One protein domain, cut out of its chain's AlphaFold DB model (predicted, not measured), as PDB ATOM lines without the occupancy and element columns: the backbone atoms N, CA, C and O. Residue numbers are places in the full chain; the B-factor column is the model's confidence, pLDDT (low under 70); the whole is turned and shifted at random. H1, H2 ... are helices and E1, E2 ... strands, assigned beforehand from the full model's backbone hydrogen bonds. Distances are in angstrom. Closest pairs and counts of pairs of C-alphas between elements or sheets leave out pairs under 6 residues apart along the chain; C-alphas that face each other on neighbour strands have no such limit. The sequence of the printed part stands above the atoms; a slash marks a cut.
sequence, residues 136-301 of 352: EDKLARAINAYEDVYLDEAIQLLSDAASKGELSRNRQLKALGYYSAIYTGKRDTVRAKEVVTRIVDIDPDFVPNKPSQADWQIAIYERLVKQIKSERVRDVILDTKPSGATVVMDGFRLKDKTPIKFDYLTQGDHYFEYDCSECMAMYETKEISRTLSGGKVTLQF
ATOM      1  N   GLU A 136      49.456 122.654 100.489       92.38
ATOM      2  CA  GLU A 136      48.076 123.140 100.323       92.38
ATOM      3  C   GLU A 136      47.630 124.011 101.505       92.38
ATOM      4  O   GLU A 136      47.036 125.070 101.283       92.38
ATOM      5  N   ASP A 137      47.967 123.624 102.739       91.56
ATOM      6  CA  ASP A 137      47.669 124.429 103.930       91.56
ATOM      7  C   ASP A 137      48.440 125.750 103.896       91.56
ATOM      8  O   ASP A 137      47.874 126.814 104.163       91.56
ATOM      9  N   LYS A 138      49.722 125.703 103.502       93.50
ATOM     10  CA  LYS A 138      50.557 126.901 103.336       93.50
ATOM     11  C   LYS A 138      49.955 127.839 102.302       93.50
ATOM     12  O   LYS A 138      49.811 129.023 102.585       93.50
ATOM     13  N   LEU A 139      49.531 127.325 101.145       94.75
ATOM     14  CA  LEU A 139      48.859 128.128 100.122       94.75
ATOM     15  C   LEU A 139      47.557 128.756 100.643       94.75
ATOM     16  O   LEU A 139      47.310 129.932 100.387       94.75
ATOM     17  N   ALA A 140      46.722 127.999 101.359       93.69
ATOM     18  CA  ALA A 140      45.471 128.519 101.908       93.69
ATOM     19  C   ALA A 140      45.722 129.655 102.913       93.69
ATOM     20  O   ALA A 140      45.135 130.730 102.778       93.69
ATOM     21  N   ARG A 141      46.647 129.456 103.861       92.38
ATOM     22  CA  ARG A 141      47.038 130.479 104.840       92.38
ATOM     23  C   ARG A 141      47.666 131.698 104.167       92.38
ATOM     24  O   ARG A 141      47.338 132.818 104.540       92.38
ATOM     25  N   ALA A 142      48.495 131.503 103.144       93.75
ATOM     26  CA  ALA A 142      49.138 132.611 102.448       93.75
ATOM     27  C   ALA A 142      48.144 133.513 101.712       93.75
ATOM     28  O   ALA A 142      48.343 134.722 101.647       93.75
ATOM     29  N   ILE A 143      47.082 132.929 101.149       93.75
ATOM     30  CA  ILE A 143      46.011 133.690 100.496       93.75
ATOM     31  C   ILE A 143      45.277 134.550 101.528       93.75
ATOM     32  O   ILE A 143      45.095 135.735 101.276       93.75
ATOM     33  N   ASN A 144      44.940 133.993 102.695       92.06
ATOM     34  CA  ASN A 144      44.320 134.765 103.775       92.06
ATOM     35  C   ASN A 144      45.256 135.880 104.266       92.06
ATOM     36  O   ASN A 144      44.857 137.036 104.311       92.06
ATOM     37  N   ALA A 145      46.531 135.566 104.527       90.81
ATOM     38  CA  ALA A 145      47.533 136.552 104.933       90.81
ATOM     39  C   ALA A 145      47.686 137.678 103.895       90.81
ATOM     40  O   ALA A 145      47.826 138.845 104.248       90.81
ATOM     41  N   TYR A 146      47.621 137.349 102.603       93.00
ATOM     42  CA  TYR A 146      47.626 138.341 101.533       93.00
ATOM     43  C   TYR A 146      46.366 139.225 101.551       93.00
ATOM     44  O   TYR A 146      46.483 140.441 101.398       93.00
ATOM     45  N   GLU A 147      45.181 138.636 101.730       91.00
ATOM     46  CA  GLU A 147      43.899 139.356 101.803       91.00
ATOM     47  C   GLU A 147      43.829 140.284 103.029       91.00
ATOM     48  O   GLU A 147      43.337 141.407 102.917       91.00
ATOM     49  N   ASP A 148      44.427 139.866 104.144       90.25
ATOM     50  CA  ASP A 148      44.549 140.638 105.387       90.25
ATOM     51  C   ASP A 148      45.762 141.596 105.398       90.25
ATOM     52  O   ASP A 148      46.021 142.286 106.385       90.25
ATOM     53  N   VAL A 149      46.494 141.701 104.281       90.75
ATOM     54  CA  VAL A 149      47.638 142.616 104.080       90.75
ATOM     55  C   VAL A 149      48.868 142.287 104.958       90.75
ATOM     56  O   VAL A 149      49.797 143.088 105.087       90.75
ATOM     57  N   TYR A 150      48.970 141.064 105.479       91.31
ATOM     58  CA  TYR A 150      50.173 140.503 106.110       91.31
ATOM     59  C   TYR A 150      51.171 140.008 105.048       91.31
ATOM     60  O   TYR A 150      51.447 138.818 104.891       91.31
ATOM     61  N   LEU A 151      51.711 140.948 104.265       92.44
ATOM     62  CA  LEU A 151      52.453 140.636 103.037       92.44
ATOM     63  C   LEU A 151      53.748 139.841 103.256       92.44
ATOM     64  O   LEU A 151      54.141 139.094 102.363       92.44
ATOM     65  N   ASP A 152      54.426 140.002 104.391       89.56
ATOM     66  CA  ASP A 152      55.691 139.302 104.644       89.56
ATOM     67  C   ASP A 152      55.456 137.827 105.006       89.56
ATOM     68  O   ASP A 152      56.139 136.950 104.473       89.56
ATOM     69  N   GLU A 153      54.417 137.539 105.796       88.00
ATOM     70  CA  GLU A 153      53.947 136.171 106.048       88.00
ATOM     71  C   GLU A 153      53.468 135.511 104.747       88.00
ATOM     72  O   GLU A 153      53.858 134.385 104.431       88.00
ATOM     73  N   ALA A 154      52.676 136.233 103.946       94.31
ATOM     74  CA  ALA A 154      52.209 135.738 102.657       94.31
ATOM     75  C   ALA A 154      53.378 135.381 101.724       94.31
ATOM     76  O   ALA A 154      53.351 134.328 101.092       94.31
ATOM     77  N   ILE A 155      54.427 136.211 101.658       94.44
ATOM     78  CA  ILE A 155      55.642 135.922 100.876       94.44
ATOM     79  C   ILE A 155      56.289 134.611 101.328       94.44
ATOM     80  O   ILE A 155      56.571 133.758 100.485       94.44
ATOM     81  N   GLN A 156      56.508 134.440 102.635       91.88
ATOM     82  CA  GLN A 156      57.163 133.249 103.175       91.88
ATOM     83  C   GLN A 156      56.358 131.984 102.850       91.88
ATOM     84  O   GLN A 156      56.892 131.036 102.274       91.88
ATOM     85  N   LEU A 157      55.052 132.001 103.127       93.38
ATOM     86  CA  LEU A 157      54.170 130.865 102.873       93.38
ATOM     87  C   LEU A 157      54.034 130.537 101.379       93.38
ATOM     88  O   LEU A 157      54.030 129.361 101.019       93.38
ATOM     89  N   LEU A 158      53.932 131.544 100.501       95.19
ATOM     90  CA  LEU A 158      53.841 131.331  99.050       95.19
ATOM     91  C   LEU A 158      55.138 130.763  98.480       95.19
ATOM     92  O   LEU A 158      55.085 129.863  97.642       95.19
ATOM     93  N   SER A 159      56.287 131.272  98.931       93.25
ATOM     94  CA  SER A 159      57.596 130.763  98.527       93.25
ATOM     95  C   SER A 159      57.752 129.292  98.918       93.25
ATOM     96  O   SER A 159      58.101 128.468  98.072       93.25
ATOM     97  N   ASP A 160      57.409 128.951 100.162       89.50
ATOM     98  CA  ASP A 160      57.480 127.584 100.682       89.50
ATOM     99  C   ASP A 160      56.497 126.633  99.996       89.50
ATOM    100  O   ASP A 160      56.865 125.519  99.625       89.50
ATOM    101  N   ALA A 161      55.244 127.055  99.811       93.19
ATOM    102  CA  ALA A 161      54.231 126.240  99.146       93.19
ATOM    103  C   ALA A 161      54.625 125.940  97.690       93.19
ATOM    104  O   ALA A 161      54.382 124.843  97.187       93.19
ATOM    105  N   ALA A 162      55.254 126.908  97.019       93.25
ATOM    106  CA  ALA A 162      55.632 126.806  95.619       93.25
ATOM    107  C   ALA A 162      57.006 126.147  95.379       93.25
ATOM    108  O   ALA A 162      57.363 125.936  94.222       93.25
ATOM    109  N   SER A 163      57.832 125.871  96.388       86.12
ATOM    110  CA  SER A 163      59.220 125.420  96.163       86.12
ATOM    111  C   SER A 163      59.397 123.901  96.101       86.12
ATOM    112  O   SER A 163      60.377 123.442  95.522       86.12
ATOM    113  N   LYS A 164      58.457 123.110  96.635       80.94
ATOM    114  CA  LYS A 164      58.651 121.661  96.857       80.94
ATOM    115  C   LYS A 164      58.017 120.720  95.824       80.94
ATOM    116  O   LYS A 164      58.133 119.505  95.939       80.94
ATOM    117  N   GLY A 165      57.294 121.229  94.825       82.81
ATOM    118  CA  GLY A 165      56.631 120.367  93.830       82.81
ATOM    119  C   GLY A 165      55.499 119.497  94.382       82.81
ATOM    120  O   GLY A 165      55.123 118.511  93.743       82.81
ATOM    121  N   GLU A 166      54.967 119.855  95.553       88.56
ATOM    122  CA  GLU A 166      53.852 119.177  96.226       88.56
ATOM    123  C   GLU A 166      52.481 119.674  95.731       88.56
ATOM    124  O   GLU A 166      51.492 118.943  95.784       88.56
ATOM    125  N   LEU A 167      52.413 120.903  95.205       91.88
ATOM    126  CA  LEU A 167      51.187 121.475  94.658       91.88
ATOM    127  C   LEU A 167      50.871 120.925  93.262       91.88
ATOM    128  O   LEU A 167      51.738 120.758  92.402       91.88
ATOM    129  N   SER A 168      49.577 120.747  92.980       91.44
ATOM    130  CA  SER A 168      49.121 120.533  91.601       91.44
ATOM    131  C   SER A 168      49.458 121.741  90.716       91.44
ATOM    132  O   SER A 168      49.498 122.873  91.194       91.44
ATOM    133  N   ARG A 169      49.611 121.543  89.398       91.88
ATOM    134  CA  ARG A 169      49.943 122.625  88.442       91.88
ATOM    135  C   ARG A 169      49.097 123.892  88.620       91.88
ATOM    136  O   ARG A 169      49.636 124.991  88.654       91.88
ATOM    137  N   ASN A 170      47.779 123.753  88.758       93.50
ATOM    138  CA  ASN A 170      46.885 124.907  88.909       93.50
ATOM    139  C   ASN A 170      47.066 125.609  90.261       93.50
ATOM    140  O   ASN A 170      46.940 126.828  90.344       93.50
ATOM    141  N   ARG A 171      47.364 124.847  91.318       94.75
ATOM    142  CA  ARG A 171      47.631 125.377  92.660       94.75
ATOM    143  C   ARG A 171      48.983 126.083  92.718       94.75
ATOM    144  O   ARG A 171      49.052 127.179  93.258       94.75
ATOM    145  N   GLN A 172      49.995 125.525  92.062       94.12
ATOM    146  CA  GLN A 172      51.307 126.138  91.869       94.12
ATOM    147  C   GLN A 172      51.200 127.484  91.138       94.12
ATOM    148  O   GLN A 172      51.693 128.498  91.625       94.12
ATOM    149  N   LEU A 173      50.496 127.523  90.001       94.50
ATOM    150  CA  LEU A 173      50.255 128.764  89.255       94.50
ATOM    151  C   LEU A 173      49.467 129.784  90.081       94.50
ATOM    152  O   LEU A 173      49.762 130.976  90.034       94.50
ATOM    153  N   LYS A 174      48.495 129.327  90.882       94.75
ATOM    154  CA  LYS A 174      47.779 130.193  91.823       94.75
ATOM    155  C   LYS A 174      48.743 130.802  92.847       94.75
ATOM    156  O   LYS A 174      48.741 132.018  92.991       94.75
ATOM    157  N   ALA A 175      49.579 129.991  93.499       95.00
ATOM    158  CA  ALA A 175      50.567 130.453  94.474       95.00
ATOM    159  C   ALA A 175      51.514 131.501  93.864       95.00
ATOM    160  O   ALA A 175      51.621 132.619  94.365       95.00
ATOM    161  N   LEU A 176      52.121 131.185  92.718       95.44
ATOM    162  CA  LEU A 176      53.013 132.103  92.010       95.44
ATOM    163  C   LEU A 176      52.290 133.377  91.541       95.44
ATOM    164  O   LEU A 176      52.884 134.451  91.543       95.44
ATOM    165  N   GLY A 177      51.007 133.287  91.178       95.12
ATOM    166  CA  GLY A 177      50.182 134.437  90.808       95.12
ATOM    167  C   GLY A 177      49.959 135.422  91.960       95.12
ATOM    168  O   GLY A 177      50.064 136.627  91.750       95.12
ATOM    169  N   TYR A 178      49.705 134.934  93.180       95.44
ATOM    170  CA  TYR A 178      49.693 135.791  94.375       95.44
ATOM    171  C   TYR A 178      51.094 136.325  94.681       95.44
ATOM    172  O   TYR A 178      51.254 137.499  95.006       95.44
ATOM    173  N   TYR A 179      52.123 135.495  94.514       95.12
ATOM    174  CA  TYR A 179      53.490 135.879  94.843       95.12
ATOM    175  C   TYR A 179      53.996 137.015  93.935       95.12
ATOM    176  O   TYR A 179      54.553 138.008  94.409       95.12
ATOM    177  N   SER A 180      53.699 136.939  92.635       95.50
ATOM    178  CA  SER A 180      54.000 138.005  91.677       95.50
ATOM    179  C   SER A 180      53.149 139.256  91.925       95.50
ATOM    180  O   SER A 180      53.651 140.372  91.768       95.50
ATOM    181  N   ALA A 181      51.900 139.111  92.388       94.50
ATOM    182  CA  ALA A 181      51.052 140.234  92.796       94.50
ATOM    183  C   ALA A 181      51.707 141.074  93.900       94.50
ATOM    184  O   ALA A 181      51.703 142.306  93.838       94.50
ATOM    185  N   ILE A 182      52.290 140.409  94.904       95.12
ATOM    186  CA  ILE A 182      52.939 141.086  96.029       95.12
ATOM    187  C   ILE A 182      54.137 141.897  95.534       95.12
ATOM    188  O   ILE A 182      54.228 143.088  95.832       95.12
ATOM    189  N   TYR A 183      55.032 141.301  94.740       96.31
ATOM    190  CA  TYR A 183      56.228 142.012  94.277       96.31
ATOM    191  C   TYR A 183      55.943 143.096  93.243       96.31
ATOM    192  O   TYR A 183      56.540 144.170  93.311       96.31
ATOM    193  N   THR A 184      54.977 142.888  92.344       93.81
ATOM    194  CA  THR A 184      54.504 143.969  91.463       93.81
ATOM    195  C   THR A 184      53.879 145.107  92.275       93.81
ATOM    196  O   THR A 184      54.153 146.272  91.991       93.81
ATOM    197  N   GLY A 185      53.132 144.785  93.340       92.81
ATOM    198  CA  GLY A 185      52.595 145.742  94.313       92.81
ATOM    199  C   GLY A 185      53.676 146.553  95.034       92.81
ATOM    200  O   GLY A 185      53.597 147.779  95.093       92.81
ATOM    201  N   LYS A 186      54.732 145.876  95.504       94.62
ATOM    202  CA  LYS A 186      55.920 146.480  96.135       94.62
ATOM    203  C   LYS A 186      56.843 147.202  95.133       94.62
ATOM    204  O   LYS A 186      57.805 147.833  95.556       94.62
ATOM    205  N   ARG A 187      56.559 147.130  93.822       93.38
ATOM    206  CA  ARG A 187      57.418 147.612  92.717       93.38
ATOM    207  C   ARG A 187      58.828 147.008  92.719       93.38
ATOM    208  O   ARG A 187      59.755 147.591  92.163       93.38
ATOM    209  N   ASP A 188      58.973 145.822  93.296       96.19
ATOM    210  CA  ASP A 188      60.203 145.034  93.268       96.19
ATOM    211  C   ASP A 188      60.245 144.264  91.940       96.19
ATOM    212  O   ASP A 188      59.783 143.127  91.829       96.19
ATOM    213  N   THR A 189      60.700 144.937  90.881       93.00
ATOM    214  CA  THR A 189      60.672 144.395  89.514       93.00
ATOM    215  C   THR A 189      61.612 143.212  89.324       93.00
ATOM    216  O   THR A 189      61.332 142.368  88.476       93.00
ATOM    217  N   VAL A 190      62.688 143.131  90.112       93.94
ATOM    218  CA  VAL A 190      63.653 142.026  90.074       93.94
ATOM    219  C   VAL A 190      62.976 140.752  90.561       93.94
ATOM    220  O   VAL A 190      62.830 139.807  89.786       93.94
ATOM    221  N   ARG A 191      62.439 140.762  91.787       95.31
ATOM    222  CA  ARG A 191      61.748 139.587  92.336       95.31
ATOM    223  C   ARG A 191      60.451 139.273  91.602       95.31
ATOM    224  O   ARG A 191      60.106 138.110  91.406       95.31
ATOM    225  N   ALA A 192      59.734 140.295  91.128       95.62
ATOM    226  CA  ALA A 192      58.577 140.072  90.267       95.62
ATOM    227  C   ALA A 192      58.977 139.331  88.981       95.62
ATOM    228  O   ALA A 192      58.281 138.394  88.594       95.62
ATOM    229  N   LYS A 193      60.094 139.703  88.335       95.44
ATOM    230  CA  LYS A 193      60.589 139.010  87.138       95.44
ATOM    231  C   LYS A 193      60.898 137.544  87.449       95.44
ATOM    232  O   LYS A 193      60.411 136.693  86.721       95.44
ATOM    233  N   GLU A 194      61.608 137.249  88.538       93.62
ATOM    234  CA  GLU A 194      61.932 135.872  88.962       93.62
ATOM    235  C   GLU A 194      60.681 134.993  89.125       93.62
ATOM    236  O   GLU A 194      60.606 133.886  88.589       93.62
ATOM    237  N   VAL A 195      59.653 135.496  89.813       95.06
ATOM    238  CA  VAL A 195      58.403 134.746  90.007       95.06
ATOM    239  C   VAL A 195      57.650 134.566  88.685       95.06
ATOM    240  O   VAL A 195      57.128 133.484  88.413       95.06
ATOM    241  N   VAL A 196      57.596 135.600  87.838       96.00
ATOM    242  CA  VAL A 196      56.912 135.534  86.535       96.00
ATOM    243  C   VAL A 196      57.635 134.603  85.562       96.00
ATOM    244  O   VAL A 196      56.970 133.922  84.786       96.00
ATOM    245  N   THR A 197      58.963 134.507  85.629       95.25
ATOM    246  CA  THR A 197      59.759 133.529  84.873       95.25
ATOM    247  C   THR A 197      59.259 132.112  85.150       95.25
ATOM    248  O   THR A 197      58.812 131.434  84.225       95.25
ATOM    249  N   ARG A 198      59.153 131.737  86.434       94.62
ATOM    250  CA  ARG A 198      58.623 130.428  86.857       94.62
ATOM    251  C   ARG A 198      57.196 130.186  86.361       94.62
ATOM    252  O   ARG A 198      56.854 129.076  85.964       94.62
ATOM    253  N   ILE A 199      56.347 131.218  86.363       95.38
ATOM    254  CA  ILE A 199      54.994 131.116  85.796       95.38
ATOM    255  C   ILE A 199      55.064 130.797  84.301       95.38
ATOM    256  O   ILE A 199      54.372 129.886  83.857       95.38
ATOM    257  N   VAL A 200      55.894 131.511  83.535       95.12
ATOM    258  CA  VAL A 200      56.000 131.349  82.077       95.12
ATOM    259  C   VAL A 200      56.519 129.964  81.685       95.12
ATOM    260  O   VAL A 200      56.052 129.421  80.679       95.12
ATOM    261  N   ASP A 201      57.431 129.379  82.462       93.06
ATOM    262  CA  ASP A 201      57.912 128.013  82.221       93.06
ATOM    263  C   ASP A 201      56.836 126.952  82.474       93.06
ATOM    264  O   ASP A 201      56.748 125.970  81.737       93.06
ATOM    265  N   ILE A 202      55.975 127.154  83.477       92.56
ATOM    266  CA  ILE A 202      54.874 126.230  83.790       92.56
ATOM    267  C   ILE A 202      53.705 126.408  82.810       92.56
ATOM    268  O   ILE A 202      53.108 125.428  82.341       92.56
ATOM    269  N   ASP A 203      53.321 127.659  82.563       93.56
ATOM    270  CA  ASP A 203      52.208 128.057  81.712       93.56
ATOM    271  C   ASP A 203      52.395 129.488  81.158       93.56
ATOM    272  O   ASP A 203      52.118 130.476  81.844       93.56
ATOM    273  N   PRO A 204      52.806 129.636  79.891       92.19
ATOM    274  CA  PRO A 204      53.088 130.931  79.288       92.19
ATOM    275  C   PRO A 204      51.817 131.759  79.098       92.19
ATOM    276  O   PRO A 204      51.913 132.973  78.917       92.19
ATOM    277  N   ASP A 205      50.649 131.126  79.083       92.81
ATOM    278  CA  ASP A 205      49.369 131.773  78.816       92.81
ATOM    279  C   ASP A 205      48.545 131.937  80.099       92.81
ATOM    280  O   ASP A 205      47.397 132.384  80.057       92.81
ATOM    281  N   PHE A 206      49.147 131.639  81.256       93.44
ATOM    282  CA  PHE A 206      48.533 131.892  82.545       93.44
ATOM    283  C   PHE A 206      48.363 133.388  82.804       93.44
ATOM    284  O   PHE A 206      49.305 134.189  82.753       93.44
ATOM    285  N   VAL A 207      47.131 133.742  83.158       89.00
ATOM    286  CA  VAL A 207      46.747 135.071  83.621       89.00
ATOM    287  C   VAL A 207      46.347 134.939  85.092       89.00
ATOM    288  O   VAL A 207      45.404 134.197  85.387       89.00
ATOM    289  N   PRO A 208      47.041 135.623  86.023       84.44
ATOM    290  CA  PRO A 208      46.676 135.632  87.430       84.44
ATOM    291  C   PRO A 208      45.210 136.029  87.597       84.44
ATOM    292  O   PRO A 208      44.717 136.950  86.942       84.44
ATOM    293  N   ASN A 209      44.491 135.305  88.454       74.69
ATOM    294  CA  ASN A 209      43.084 135.595  88.685       74.69
ATOM    295  C   ASN A 209      42.931 136.973  89.359       74.69
ATOM    296  O   ASN A 209      43.787 137.391  90.136       74.69
ATOM    297  N   LYS A 210      41.826 137.665  89.068       67.81
ATOM    298  CA  LYS A 210      41.636 139.100  89.329       67.81
ATOM    299  C   LYS A 210      41.251 139.571  90.744       67.81
ATOM    300  O   LYS A 210      41.209 140.788  90.887       67.81
ATOM    301  N   PRO A 211      40.918 138.760  91.770       54.03
ATOM    302  CA  PRO A 211      40.093 139.294  92.859       54.03
ATOM    303  C   PRO A 211      40.743 140.401  93.717       54.03
ATOM    304  O   PRO A 211      40.026 141.047  94.468       54.03
ATOM    305  N   SER A 212      42.041 140.687  93.571       66.12
ATOM    306  CA  SER A 212      42.755 141.668  94.403       66.12
ATOM    307  C   SER A 212      43.838 142.503  93.702       66.12
ATOM    308  O   SER A 212      44.474 143.329  94.354       66.12
ATOM    309  N   GLN A 213      44.095 142.302  92.404       80.94
ATOM    310  CA  GLN A 213      45.140 143.049  91.691       80.94
ATOM    311  C   GLN A 213      44.566 144.301  91.030       80.94
ATOM    312  O   GLN A 213      43.579 144.233  90.299       80.94
ATOM    313  N   ALA A 214      45.221 145.440  91.238       87.00
ATOM    314  CA  ALA A 214      44.917 146.658  90.504       87.00
ATOM    315  C   ALA A 214      45.353 146.530  89.032       87.00
ATOM    316  O   ALA A 214      46.367 145.896  88.731       87.00
ATOM    317  N   ASP A 215      44.650 147.203  88.116       89.75
ATOM    318  CA  ASP A 215      44.929 147.141  86.669       89.75
ATOM    319  C   ASP A 215      46.393 147.464  86.320       89.75
ATOM    320  O   ASP A 215      46.976 146.885  85.402       89.75
ATOM    321  N   TRP A 216      47.033 148.354  87.083       90.81
ATOM    322  CA  TRP A 216      48.438 148.700  86.876       90.81
ATOM    323  C   TRP A 216      49.405 147.565  87.253       90.81
ATOM    324  O   TRP A 216      50.451 147.440  86.618       90.81
ATOM    325  N   GLN A 217      49.074 146.719  88.240       91.62
ATOM    326  CA  GLN A 217      49.879 145.537  88.586       91.62
ATOM    327  C   GLN A 217      49.807 144.507  87.460       91.62
ATOM    328  O   GLN A 217      50.837 143.973  87.048       91.62
ATOM    329  N   ILE A 218      48.608 144.315  86.900       90.50
ATOM    330  CA  ILE A 218      48.386 143.453  85.735       90.50
ATOM    331  C   ILE A 218      49.213 143.959  84.545       90.50
ATOM    332  O   ILE A 218      49.920 143.177  83.917       90.50
ATOM    333  N   ALA A 219      49.229 145.269  84.286       92.38
ATOM    334  CA  ALA A 219      50.035 145.842  83.207       92.38
ATOM    335  C   ALA A 219      51.555 145.632  83.400       92.38
ATOM    336  O   ALA A 219      52.285 145.440  82.422       92.38
ATOM    337  N   ILE A 220      52.055 145.659  84.644       93.94
ATOM    338  CA  ILE A 220      53.456 145.311  84.947       93.94
ATOM    339  C   ILE A 220      53.697 143.824  84.676       93.94
ATOM    340  O   ILE A 220      54.662 143.487  83.989       93.94
ATOM    341  N   TYR A 221      52.818 142.951  85.169       94.31
ATOM    342  CA  TYR A 221      52.893 141.511  84.935       94.31
ATOM    343  C   TYR A 221      52.924 141.184  83.433       94.31
ATOM    344  O   TYR A 221      53.829 140.497  82.969       94.31
ATOM    345  N   GLU A 222      52.007 141.740  82.642       94.50
ATOM    346  CA  GLU A 222      51.940 141.525  81.191       94.50
ATOM    347  C   GLU A 222      53.210 141.995  80.470       94.50
ATOM    348  O   GLU A 222      53.696 141.335  79.544       94.50
ATOM    349  N   ARG A 223      53.792 143.119  80.909       95.56
ATOM    350  CA  ARG A 223      55.071 143.610  80.383       95.56
ATOM    351  C   ARG A 223      56.206 142.630  80.676       95.56
ATOM    352  O   ARG A 223      56.984 142.340  79.765       95.56
ATOM    353  N   LEU A 224      56.279 142.114  81.904       96.00
ATOM    354  CA  LEU A 224      57.267 141.107  82.298       96.00
ATOM    355  C   LEU A 224      57.092 139.826  81.482       96.00
ATOM    356  O   LEU A 224      58.062 139.356  80.895       96.00
ATOM    357  N   VAL A 225      55.863 139.317  81.345       95.75
ATOM    358  CA  VAL A 225      55.567 138.143  80.509       95.75
ATOM    359  C   VAL A 225      56.047 138.365  79.076       95.75
ATOM    360  O   VAL A 225      56.709 137.496  78.512       95.75
ATOM    361  N   LYS A 226      55.773 139.528  78.473       95.44
ATOM    362  CA  LYS A 226      56.231 139.838  77.110       95.44
ATOM    363  C   LYS A 226      57.758 139.832  77.002       95.44
ATOM    364  O   LYS A 226      58.289 139.263  76.047       95.44
ATOM    365  N   GLN A 227      58.447 140.447  77.964       94.94
ATOM    366  CA  GLN A 227      59.908 140.465  78.012       94.94
ATOM    367  C   GLN A 227      60.469 139.044  78.144       94.94
ATOM    368  O   GLN A 227      61.231 138.602  77.286       94.94
ATOM    369  N   ILE A 228      60.024 138.297  79.152       94.94
ATOM    370  CA  ILE A 228      60.473 136.933  79.440       94.94
ATOM    371  C   ILE A 228      60.209 136.018  78.239       94.94
ATOM    372  O   ILE A 228      61.098 135.287  77.807       94.94
ATOM    373  N   LYS A 229      59.028 136.113  77.608       93.69
ATOM    374  CA  LYS A 229      58.691 135.315  76.421       93.69
ATOM    375  C   LYS A 229      59.661 135.534  75.254       93.69
ATOM    376  O   LYS A 229      59.833 134.602  74.464       93.69
ATOM    377  N   SER A 230      60.250 136.727  75.134       91.62
ATOM    378  CA  SER A 230      61.242 137.071  74.104       91.62
ATOM    379  C   SER A 230      62.651 136.554  74.417       91.62
ATOM    380  O   SER A 230      63.467 136.399  73.512       91.62
ATOM    381  N   GLU A 231      62.914 136.236  75.684       90.56
ATOM    382  CA  GLU A 231      64.194 135.739  76.188       90.56
ATOM    383  C   GLU A 231      64.245 134.198  76.233       90.56
ATOM    384  O   GLU A 231      65.245 133.638  76.663       90.56
ATOM    385  N   ARG A 232      63.219 133.482  75.757       91.88
ATOM    386  CA  ARG A 232      63.156 132.012  75.838       91.88
ATOM    387  C   ARG A 232      64.115 131.282  74.889       91.88
ATOM    388  O   ARG A 232      64.258 131.646  73.721       91.88
ATOM    389  N   VAL A 233      64.688 130.192  75.382       91.69
ATOM    390  CA  VAL A 233      65.469 129.192  74.644       91.69
ATOM    391  C   VAL A 233      64.533 128.074  74.196       91.69
ATOM    392  O   VAL A 233      63.642 127.696  74.948       91.69
ATOM    393  N   ARG A 234      64.692 127.558  72.972       91.25
ATOM    394  CA  ARG A 234      63.793 126.545  72.393       91.25
ATOM    395  C   ARG A 234      64.431 125.167  72.331       91.25
ATOM    396  O   ARG A 234      65.652 125.052  72.231       91.25
ATOM    397  N   ASP A 235      63.576 124.149  72.292       90.88
ATOM    398  CA  ASP A 235      63.953 122.759  72.018       90.88
ATOM    399  C   ASP A 235      65.041 122.218  72.966       90.88
ATOM    400  O   ASP A 235      65.937 121.486  72.543       90.88
ATOM    401  N   VAL A 236      64.979 122.583  74.251       90.56
ATOM    402  CA  VAL A 236      65.928 122.104  75.266       90.56
ATOM    403  C   VAL A 236      65.568 120.671  75.644       90.56
ATOM    404  O   VAL A 236      64.418 120.377  75.969       90.56
ATOM    405  N   ILE A 237      66.542 119.763  75.618       91.81
ATOM    406  CA  ILE A 237      66.349 118.371  76.037       91.81
ATOM    407  C   ILE A 237      67.080 118.138  77.356       91.81
ATOM    408  O   ILE A 237      68.303 118.260  77.406       91.81
ATOM    409  N   LEU A 238      66.352 117.735  78.396       90.94
ATOM    410  CA  LEU A 238      66.925 117.240  79.648       90.94
ATOM    411  C   LEU A 238      66.927 115.713  79.642       90.94
ATOM    412  O   LEU A 238      65.898 115.088  79.402       90.94
ATOM    413  N   ASP A 239      68.066 115.098  79.933       92.38
ATOM    414  CA  ASP A 239      68.208 113.645  80.024       92.38
ATOM    415  C   ASP A 239      69.040 113.245  81.244       92.38
ATOM    416  O   ASP A 239      69.897 114.002  81.699       92.38
ATOM    417  N   THR A 240      68.820 112.035  81.751       89.88
ATOM    418  CA  THR A 240      69.575 111.477  82.880       89.88
ATOM    419  C   THR A 240      70.193 110.126  82.531       89.88
ATOM    420  O   THR A 240      69.798 109.452  81.579       89.88
ATOM    421  N   LYS A 241      71.199 109.722  83.309       86.81
ATOM    422  CA  LYS A 241      71.840 108.408  83.233       86.81
ATOM    423  C   LYS A 241      71.849 107.752  84.618       86.81
ATOM    424  O   LYS A 241      72.616 108.218  85.464       86.81
ATOM    425  N   PRO A 242      71.084 106.663  84.839       85.81
ATOM    426  CA  PRO A 242      70.142 106.034  83.906       85.81
ATOM    427  C   PRO A 242      68.914 106.917  83.644       85.81
ATOM    428  O   PRO A 242      68.493 107.650  84.532       85.81
ATOM    429  N   SER A 243      68.343 106.824  82.440       87.94
ATOM    430  CA  SER A 243      67.121 107.552  82.075       87.94
ATOM    431  C   SER A 243      65.913 107.072  82.887       87.94
ATOM    432  O   SER A 243      65.921 105.977  83.455       87.94
ATOM    433  N   GLY A 244      64.836 107.858  82.885       88.88
ATOM    434  CA  GLY A 244      63.590 107.518  83.569       88.88
ATOM    435  C   GLY A 244      63.405 108.197  84.928       88.88
ATOM    436  O   GLY A 244      62.452 107.859  85.636       88.88
ATOM    437  N   ALA A 245      64.273 109.144  85.290       89.81
ATOM    438  CA  ALA A 245      64.100 109.960  86.486       89.81
ATOM    439  C   ALA A 245      62.894 110.900  86.339       89.81
ATOM    440  O   ALA A 245      62.699 111.492  85.270       89.81
ATOM    441  N   THR A 246      62.112 111.033  87.407       90.69
ATOM    442  CA  THR A 246      61.155 112.131  87.575       90.69
ATOM    443  C   THR A 246      61.906 113.414  87.883       90.69
ATOM    444  O   THR A 246      62.957 113.369  88.520       90.69
ATOM    445  N   VAL A 247      61.368 114.545  87.431       89.75
ATOM    446  CA  VAL A 247      62.037 115.843  87.537       89.75
ATOM    447  C   VAL A 247      61.115 116.849  88.209       89.75
ATOM    448  O   VAL A 247      59.948 116.976  87.832       89.75
ATOM    449  N   VAL A 248      61.648 117.583  89.177       89.25
ATOM    450  CA  VAL A 248      61.060 118.816  89.698       89.25
ATOM    451  C   VAL A 248      61.957 119.963  89.242       89.25
ATOM    452  O   VAL A 248      63.154 119.944  89.497       89.25
ATOM    453  N   MET A 249      61.394 120.930  88.525       91.25
ATOM    454  CA  MET A 249      62.102 122.113  88.027       91.25
ATOM    455  C   MET A 249      61.531 123.349  88.710       91.25
ATOM    456  O   MET A 249      60.325 123.575  88.631       91.25
ATOM    457  N   ASP A 250      62.364 124.117  89.407       87.75
ATOM    458  CA  ASP A 250      61.978 125.321  90.159       87.75
ATOM    459  C   ASP A 250      60.754 125.101  91.061       87.75
ATOM    460  O   ASP A 250      59.832 125.923  91.129       87.75
ATOM    461  N   GLY A 251      60.712 123.942  91.723       82.81
ATOM    462  CA  GLY A 251      59.603 123.533  92.581       82.81
ATOM    463  C   GLY A 251      58.333 123.110  91.842       82.81
ATOM    464  O   GLY A 251      57.292 122.960  92.471       82.81
ATOM    465  N   PHE A 252      58.376 122.906  90.524       87.88
ATOM    466  CA  PHE A 252      57.278 122.354  89.734       87.88
ATOM    467  C   PHE A 252      57.591 120.931  89.269       87.88
ATOM    468  O   PHE A 252      58.533 120.690  88.513       87.88
ATOM    469  N   ARG A 253      56.767 119.967  89.698       86.25
ATOM    470  CA  ARG A 253      56.904 118.566  89.292       86.25
ATOM    471  C   ARG A 253      56.459 118.382  87.843       86.25
ATOM    472  O   ARG A 253      55.282 118.545  87.511       86.25
ATOM    473  N   LEU A 254      57.398 117.984  86.992       87.00
ATOM    474  CA  LEU A 254      57.129 117.642  85.604       87.00
ATOM    475  C   LEU A 254      56.400 116.296  85.539       87.00
ATOM    476  O   LEU A 254      56.666 115.379  86.317       87.00
ATOM    477  N   LYS A 255      55.439 116.181  84.615       81.12
ATOM    478  CA  LYS A 255      54.653 114.947  84.444       81.12
ATOM    479  C   LYS A 255      55.465 113.818  83.812       81.12
ATOM    480  O   LYS A 255      55.173 112.650  84.062       81.12
ATOM    481  N   ASP A 256      56.454 114.174  83.003       84.75
ATOM    482  CA  ASP A 256      57.236 113.231  82.220       84.75
ATOM    483  C   ASP A 256      58.502 112.788  82.957       84.75
ATOM    484  O   ASP A 256      59.021 113.464  83.846       84.75
ATOM    485  N   LYS A 257      59.001 111.618  82.564       90.81
ATOM    486  CA  LYS A 257      60.302 111.107  82.987       90.81
ATOM    487  C   LYS A 257      61.343 111.431  81.926       90.81
ATOM    488  O   LYS A 257      61.032 111.455  80.741       90.81
ATOM    489  N   THR A 258      62.586 111.620  82.349       91.06
ATOM    490  CA  THR A 258      63.703 111.858  81.422       91.06
ATOM    491  C   THR A 258      63.897 110.713  80.412       91.06
ATOM    492  O   THR A 258      63.788 109.544  80.800       91.06
ATOM    493  N   PRO A 259      64.210 111.014  79.133       92.69
ATOM    494  CA  PRO A 259      64.449 112.352  78.584       92.69
ATOM    495  C   PRO A 259      63.169 113.192  78.413       92.69
ATOM    496  O   PRO A 259      62.168 112.705  77.899       92.69
ATOM    497  N   ILE A 260      63.231 114.469  78.802       92.12
ATOM    498  CA  ILE A 260      62.153 115.460  78.661       92.12
ATOM    499  C   ILE A 260      62.583 116.483  77.613       92.12
ATOM    500  O   ILE A 260      63.691 117.017  77.682       92.12
ATOM    501  N   LYS A 261      61.707 116.769  76.646       92.25
ATOM    502  CA  LYS A 261      61.899 117.856  75.686       92.25
ATOM    503  C   LYS A 261      61.012 119.033  76.077       92.25
ATOM    504  O   LYS A 261      59.797 118.884  76.145       92.25
ATOM    505  N   PHE A 262      61.624 120.192  76.268       90.62
ATOM    506  CA  PHE A 262      60.932 121.455  76.468       90.62
ATOM    507  C   PHE A 262      60.826 122.177  75.133       90.62
ATOM    508  O   PHE A 262      61.836 122.417  74.466       90.62
ATOM    509  N   ASP A 263      59.610 122.561  74.756       89.81
ATOM    510  CA  ASP A 263      59.402 123.426  73.591       89.81
ATOM    511  C   ASP A 263      60.099 124.775  73.798       89.81
ATOM    512  O   ASP A 263      60.674 125.347  72.866       89.81
ATOM    513  N   TYR A 264      60.095 125.255  75.042       90.06
ATOM    514  CA  TYR A 264      60.859 126.406  75.485       90.06
ATOM    515  C   TYR A 264      61.183 126.332  76.982       90.06
ATOM    516  O   TYR A 264      60.450 125.712  77.747       90.06
ATOM    517  N   LEU A 265      62.241 127.032  77.377       92.44
ATOM    518  CA  LEU A 265      62.573 127.404  78.753       92.44
ATOM    519  C   LEU A 265      63.036 128.857  78.764       92.44
ATOM    520  O   LEU A 265      63.571 129.352  77.766       92.44
ATOM    521  N   THR A 266      62.819 129.574  79.854       93.31
ATOM    522  CA  THR A 266      63.409 130.903  80.017       93.31
ATOM    523  C   THR A 266      64.929 130.845  80.143       93.31
ATOM    524  O   THR A 266      65.507 129.793  80.391       93.31
ATOM    525  N   GLN A 267      65.596 131.975  79.897       92.06
ATOM    526  CA  GLN A 267      67.023 132.099  80.189       92.06
ATOM    527  C   GLN A 267      67.255 132.337  81.683       92.06
ATOM    528  O   GLN A 267      66.464 133.037  82.317       92.06
ATOM    529  N   GLY A 268      68.385 131.846  82.186       89.62
ATOM    530  CA  GLY A 268      68.826 132.020  83.568       89.62
ATOM    531  C   GLY A 268      69.041 130.693  84.285       89.62
ATOM    532  O   GLY A 268      69.017 129.627  83.672       89.62
ATOM    533  N   ASP A 269      69.281 130.775  85.586       88.94
ATOM    534  CA  ASP A 269      69.477 129.604  86.429       88.94
ATOM    535  C   ASP A 269      68.149 128.916  86.736       88.94
ATOM    536  O   ASP A 269      67.209 129.538  87.227       88.94
ATOM    537  N   HIS A 270      68.110 127.612  86.481       89.88
ATOM    538  CA  HIS A 270      67.000 126.741  86.833       89.88
ATOM    539  C   HIS A 270      67.481 125.673  87.806       89.88
ATOM    540  O   HIS A 270      68.504 125.018  87.574       89.88
ATOM    541  N   TYR A 271      66.742 125.489  88.893       88.62
ATOM    542  CA  TYR A 271      67.001 124.442  89.866       88.62
ATOM    543  C   TYR A 271      66.246 123.179  89.483       88.62
ATOM    544  O   TYR A 271      65.034 123.199  89.268       88.62
ATOM    545  N   PHE A 272      66.957 122.062  89.443       88.00
ATOM    546  CA  PHE A 272      66.391 120.773  89.111       88.00
ATOM    547  C   PHE A 272      66.661 119.751  90.204       88.00
ATOM    548  O   PHE A 272      67.804 119.521  90.592       88.00
ATOM    549  N   GLU A 273      65.602 119.074  90.620       87.50
ATOM    550  CA  GLU A 273      65.645 117.880  91.449       87.50
ATOM    551  C   GLU A 273      65.257 116.670  90.598       87.50
ATOM    552  O   GLU A 273      64.247 116.670  89.887       87.50
ATOM    553  N   TYR A 274      66.072 115.626  90.681       86.25
ATOM    554  CA  TYR A 274      65.914 114.385  89.948       86.25
ATOM    555  C   TYR A 274      65.740 113.241  90.929       86.25
ATOM    556  O   TYR A 274      66.643 112.944  91.710       86.25
ATOM    557  N   ASP A 275      64.619 112.545  90.815       83.62
ATOM    558  CA  ASP A 275      64.339 111.347  91.599       83.62
ATOM    559  C   ASP A 275      64.250 110.135  90.665       83.62
ATOM    560  O   ASP A 275      63.528 110.124  89.663       83.62
ATOM    561  N   CYS A 276      65.035 109.109  90.975       82.62
ATOM    562  CA  CYS A 276      65.044 107.842  90.271       82.62
ATOM    563  C   CYS A 276      64.963 106.725  91.306       82.62
ATOM    564  O   CYS A 276      65.809 106.633  92.184       82.62
ATOM    565  N   SER A 277      64.004 105.810  91.156       77.81
ATOM    566  CA  SER A 277      63.695 104.766  92.151       77.81
ATOM    567  C   SER A 277      64.858 103.835  92.536       77.81
ATOM    568  O   SER A 277      64.726 103.037  93.464       77.81
ATOM    569  N   GLU A 278      65.961 103.863  91.786       78.69
ATOM    570  CA  GLU A 278      67.157 103.034  91.989       78.69
ATOM    571  C   GLU A 278      68.427 103.850  92.298       78.69
ATOM    572  O   GLU A 278      69.515 103.276  92.405       78.69
ATOM    573  N   CYS A 279      68.320 105.173  92.414       76.81
ATOM    574  CA  CYS A 279      69.447 106.071  92.645       76.81
ATOM    575  C   CYS A 279      69.112 107.042  93.782       76.81
ATOM    576  O   CYS A 279      67.945 107.261  94.095       76.81
ATOM    577  N   MET A 280      70.132 107.617  94.418       73.12
ATOM    578  CA  MET A 280      69.891 108.742  95.323       73.12
ATOM    579  C   MET A 280      69.359 109.935  94.526       73.12
ATOM    580  O   MET A 280      69.790 110.149  93.387       73.12
ATOM    581  N   ALA A 281      68.435 110.693  95.123       76.88
ATOM    582  CA  ALA A 281      67.966 111.941  94.540       76.88
ATOM    583  C   ALA A 281      69.160 112.874  94.282       76.88
ATOM    584  O   ALA A 281      70.111 112.918  95.065       76.88
ATOM    585  N   MET A 282      69.125 113.582  93.159       80.94
ATOM    586  CA  MET A 282      70.168 114.525  92.762       80.94
ATOM    587  C   MET A 282      69.558 115.907  92.598       80.94
ATOM    588  O   MET A 282      68.464 116.038  92.057       80.94
ATOM    589  N   TYR A 283      70.311 116.925  92.995       83.56
ATOM    590  CA  TYR A 283      69.929 118.321  92.870       83.56
ATOM    591  C   TYR A 283      71.010 119.073  92.102       83.56
ATOM    592  O   TYR A 283      72.196 118.900  92.384       83.56
ATOM    593  N   GLU A 284      70.618 119.900  91.140       83.31
ATOM    594  CA  GLU A 284      71.558 120.740  90.407       83.31
ATOM    595  C   GLU A 284      70.905 122.021  89.889       83.31
ATOM    596  O   GLU A 284      69.785 122.002  89.380       83.31
ATOM    597  N   THR A 285      71.652 123.122  89.952       86.62
ATOM    598  CA  THR A 285      71.317 124.363  89.253       86.62
ATOM    599  C   THR A 285      71.993 124.383  87.887       86.62
ATOM    600  O   THR A 285      73.209 124.197  87.785       86.62
ATOM    601  N   LYS A 286      71.219 124.617  86.825       88.00
ATOM    602  CA  LYS A 286      71.727 124.763  85.460       88.00
ATOM    603  C   LYS A 286      71.330 126.101  84.866       88.00
ATOM    604  O   LYS A 286      70.146 126.414  84.777       88.00
ATOM    605  N   GLU A 287      72.328 126.813  84.359       90.31
ATOM    606  CA  GLU A 287      72.112 128.001  83.548       90.31
ATOM    607  C   GLU A 287      71.584 127.600  82.161       90.31
ATOM    608  O   GLU A 287      72.247 126.906  81.381       90.31
ATOM    609  N   ILE A 288      70.379 128.058  81.840       90.75
ATOM    610  CA  ILE A 288      69.787 127.979  80.513       90.75
ATOM    611  C   ILE A 288      70.158 129.245  79.742       90.75
ATOM    612  O   ILE A 288      69.695 130.344  80.036       90.75
ATOM    613  N   SER A 289      70.989 129.096  78.712       90.25
ATOM    614  CA  SER A 289      71.417 130.195  77.843       90.25
ATOM    615  C   SER A 289      71.105 129.901  76.376       90.25
ATOM    616  O   SER A 289      70.793 128.774  75.985       90.25
ATOM    617  N   ARG A 290      71.188 130.921  75.512       86.69
ATOM    618  CA  ARG A 290      70.851 130.787  74.079       86.69
ATOM    619  C   ARG A 290      71.671 129.725  73.346       86.69
ATOM    620  O   ARG A 290      71.206 129.195  72.339       86.69
ATOM    621  N   THR A 291      72.867 129.408  73.835       87.62
ATOM    622  CA  THR A 291      73.740 128.384  73.245       87.62
ATOM    623  C   THR A 291      73.186 126.968  73.426       87.62
ATOM    624  O   THR A 291      73.551 126.081  72.658       87.62
ATOM    625  N   LEU A 292      72.263 126.762  74.374       85.81
ATOM    626  CA  LEU A 292      71.562 125.495  74.594       85.81
ATOM    627  C   LEU A 292      70.336 125.303  73.689       85.81
ATOM    628  O   LEU A 292      69.659 124.284  73.806       85.81
ATOM    629  N   SER A 293      70.031 126.237  72.781       84.75
ATOM    630  CA  SER A 293      68.899 126.091  71.857       84.75
ATOM    631  C   SER A 293      69.077 124.866  70.953       84.75
ATOM    632  O   SER A 293      70.075 124.755  70.243       84.75
ATOM    633  N   GLY A 294      68.104 123.948  70.964       81.69
ATOM    634  CA  GLY A 294      68.215 122.644  70.290       81.69
ATOM    635  C   GLY A 294      69.271 121.709  70.901       81.69
ATOM    636  O   GLY A 294      69.612 120.682  70.309       81.69
ATOM    637  N   GLY A 295      69.820 122.083  72.056       83.00
ATOM    638  CA  GLY A 295      70.848 121.363  72.784       83.00
ATOM    639  C   GLY A 295      70.277 120.316  73.735       83.00
ATOM    640  O   GLY A 295      69.086 120.278  74.053       83.00
ATOM    641  N   LYS A 296      71.173 119.451  74.216       85.81
ATOM    642  CA  LYS A 296      70.861 118.406  75.187       85.81
ATOM    643  C   LYS A 296      71.708 118.589  76.439       85.81
ATOM    644  O   LYS A 296      72.932 118.498  76.375       85.81
ATOM    645  N   VAL A 297      71.050 118.754  77.578       82.44
ATOM    646  CA  VAL A 297      71.665 118.692  78.903       82.44
ATOM    647  C   VAL A 297      71.538 117.254  79.394       82.44
ATOM    648  O   VAL A 297      70.442 116.701  79.461       82.44
ATOM    649  N   THR A 298      72.671 116.609  79.664       82.50
ATOM    650  CA  THR A 298      72.705 115.226  80.160       82.50
ATOM    651  C   THR A 298      73.314 115.191  81.545       82.50
ATOM    652  O   THR A 298      74.419 115.689  81.746       82.50
ATOM    653  N   LEU A 299      72.615 114.536  82.460       78.94
ATOM    654  CA  LEU A 299      72.991 114.418  83.861       78.94
ATOM    655  C   LEU A 299      73.312 112.979  84.210       78.94
ATOM    656  O   LEU A 299      72.729 112.044  83.659       78.94
ATOM    657  N   GLN A 300      74.265 112.788  85.113       78.62
ATOM    658  CA  GLN A 300      74.758 111.466  85.462       78.62
ATOM    659  C   GLN A 300      74.657 111.246  86.964       78.62
ATOM    660  O   GLN A 300      75.335 111.917  87.736       78.62
ATOM    661  N   PHE A 301      73.834 110.277  87.370       72.00
ATOM    662  CA  PHE A 301      73.770 109.849  88.762       72.00
ATOM    663  C   PHE A 301      75.101 109.194  89.146       72.00
ATOM    664  O   PHE A 301      75.563 108.266  88.475       72.00
TER     665      PHE A 301
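Overview. This is residues 136 to 301 of the 352 residues of an uncharacterized protein of Candidatus Cloacimonetes bacterium 4572_55 (UniProt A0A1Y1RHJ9). Two lobes make up the long axis: a small sandwich of two strongly twisted sheets at one end, E3 E2 E5 E6 partly face to face with E4 E1 E7, and a pack of five helices at the other. In the helical lobe H1, H2 and H3 form an up-and-down bundle, H4 lies beside H3 with its last residues reaching the strands, and H5 packs steeply on H4 and meets H3 at a corner, its residues 217 to 221 touching residues 180 to 185 of H3, before the chain passes into E1. The printed part has 166 residues, with five named helices followed along the chain by seven named strands; the class is mixed, helices and strands. The larger sheet, in the order E3 E2 E5 E6, is antiparallel, and the smaller, E4 E1 E7, is mixed. The whole is compact, with a radius of gyration of the C-alphas of 16.4 A and spans of 48 by 34 by 20 A.

Along the chain. The larger sheet holds E3, residues 252 to 257, E2, residues 246 to 249, E5, residues 268 to 275 and 22.6 A long, and E6, residues 282 to 288 and 18.2 A long. The smaller sheet holds E4, residues 260 to 265, E1, residues 233 to 241 and 23.4 A long, and E7, residues 296 to 300, whose last C-alpha is at (74.758, 111.466, 85.462). H3, residues 169 to 185, is the longest helix at 24.0 A. H4 is residues 189 to 202, 19.9 A, and H5 is residues 215 to 230, 22.9 A, beginning at C-alpha 215 at (44.929, 147.141, 86.669). H1 is residues 136 to 147, 16.8 A, beginning at C-alpha 136 at (48.076, 123.140, 100.323), and H2 is residues 151 to 163, 18.0 A.

Arrangement. In the larger sheet E5 and E6 form an antiparallel hairpin, with N 272 and O 284 2.8 A apart, within hydrogen-bond range. E2 and E5 are antiparallel, with N 248 and O 273 at 2.8 A. E2 and E3 form a hairpin, with N 252 and O 249 at 2.8 A. In the smaller sheet E1 is antiparallel to E4, with N 262 and O 236 at 2.8 A, and parallel to E7, with N 297 and O 237 at 2.8 A. The two sheets make a sandwich, two sheets face to face, the parts that face each other 9.4 A centre to centre and the best planes 20 degrees apart. H4 is on the larger sheet, and it only grazes the smaller one with residues 197 to 202; its closest C-alphas to E4 are those of Asp 201 and Leu 265, 5.8 A apart. H3 is the hub, touching the four other helices. H3 and H4 form a helical hairpin at a shallow tilt of 16 degrees, with the C-alphas of Tyr 183 and Ala 192 closest at 5.0 A. H5 touches H4 at a steep tilt of 63 degrees, with Lys 193 and Leu 224 closest at 6.2 A between C-alphas. H1 and H2 touch at a shallow tilt of 26 degrees, opposite ways, the closest C-alphas being those of Ala 142 and Ala 154 at 4.4 A. H2 and H3 run opposite ways at a shallow tilt of 33 degrees, only just short of steep, with Leu 158 and Ala 175 closest at 5.7 A between C-alphas. H1 and H4 are apart. Every O i to N i+4 pair is within hydrogen-bond range in H1, H2, H3, H4 and H5.

Size, cuts and confidence. The C-alphas farthest apart are those of Asp 215 and Glu 278, at 49.7 A. The printed part has no cut. The link from H4 to H5, residues 203 to 214, is long. The mean pLDDT of the printed part is 89.6, and residues 210 to 212 are under 70.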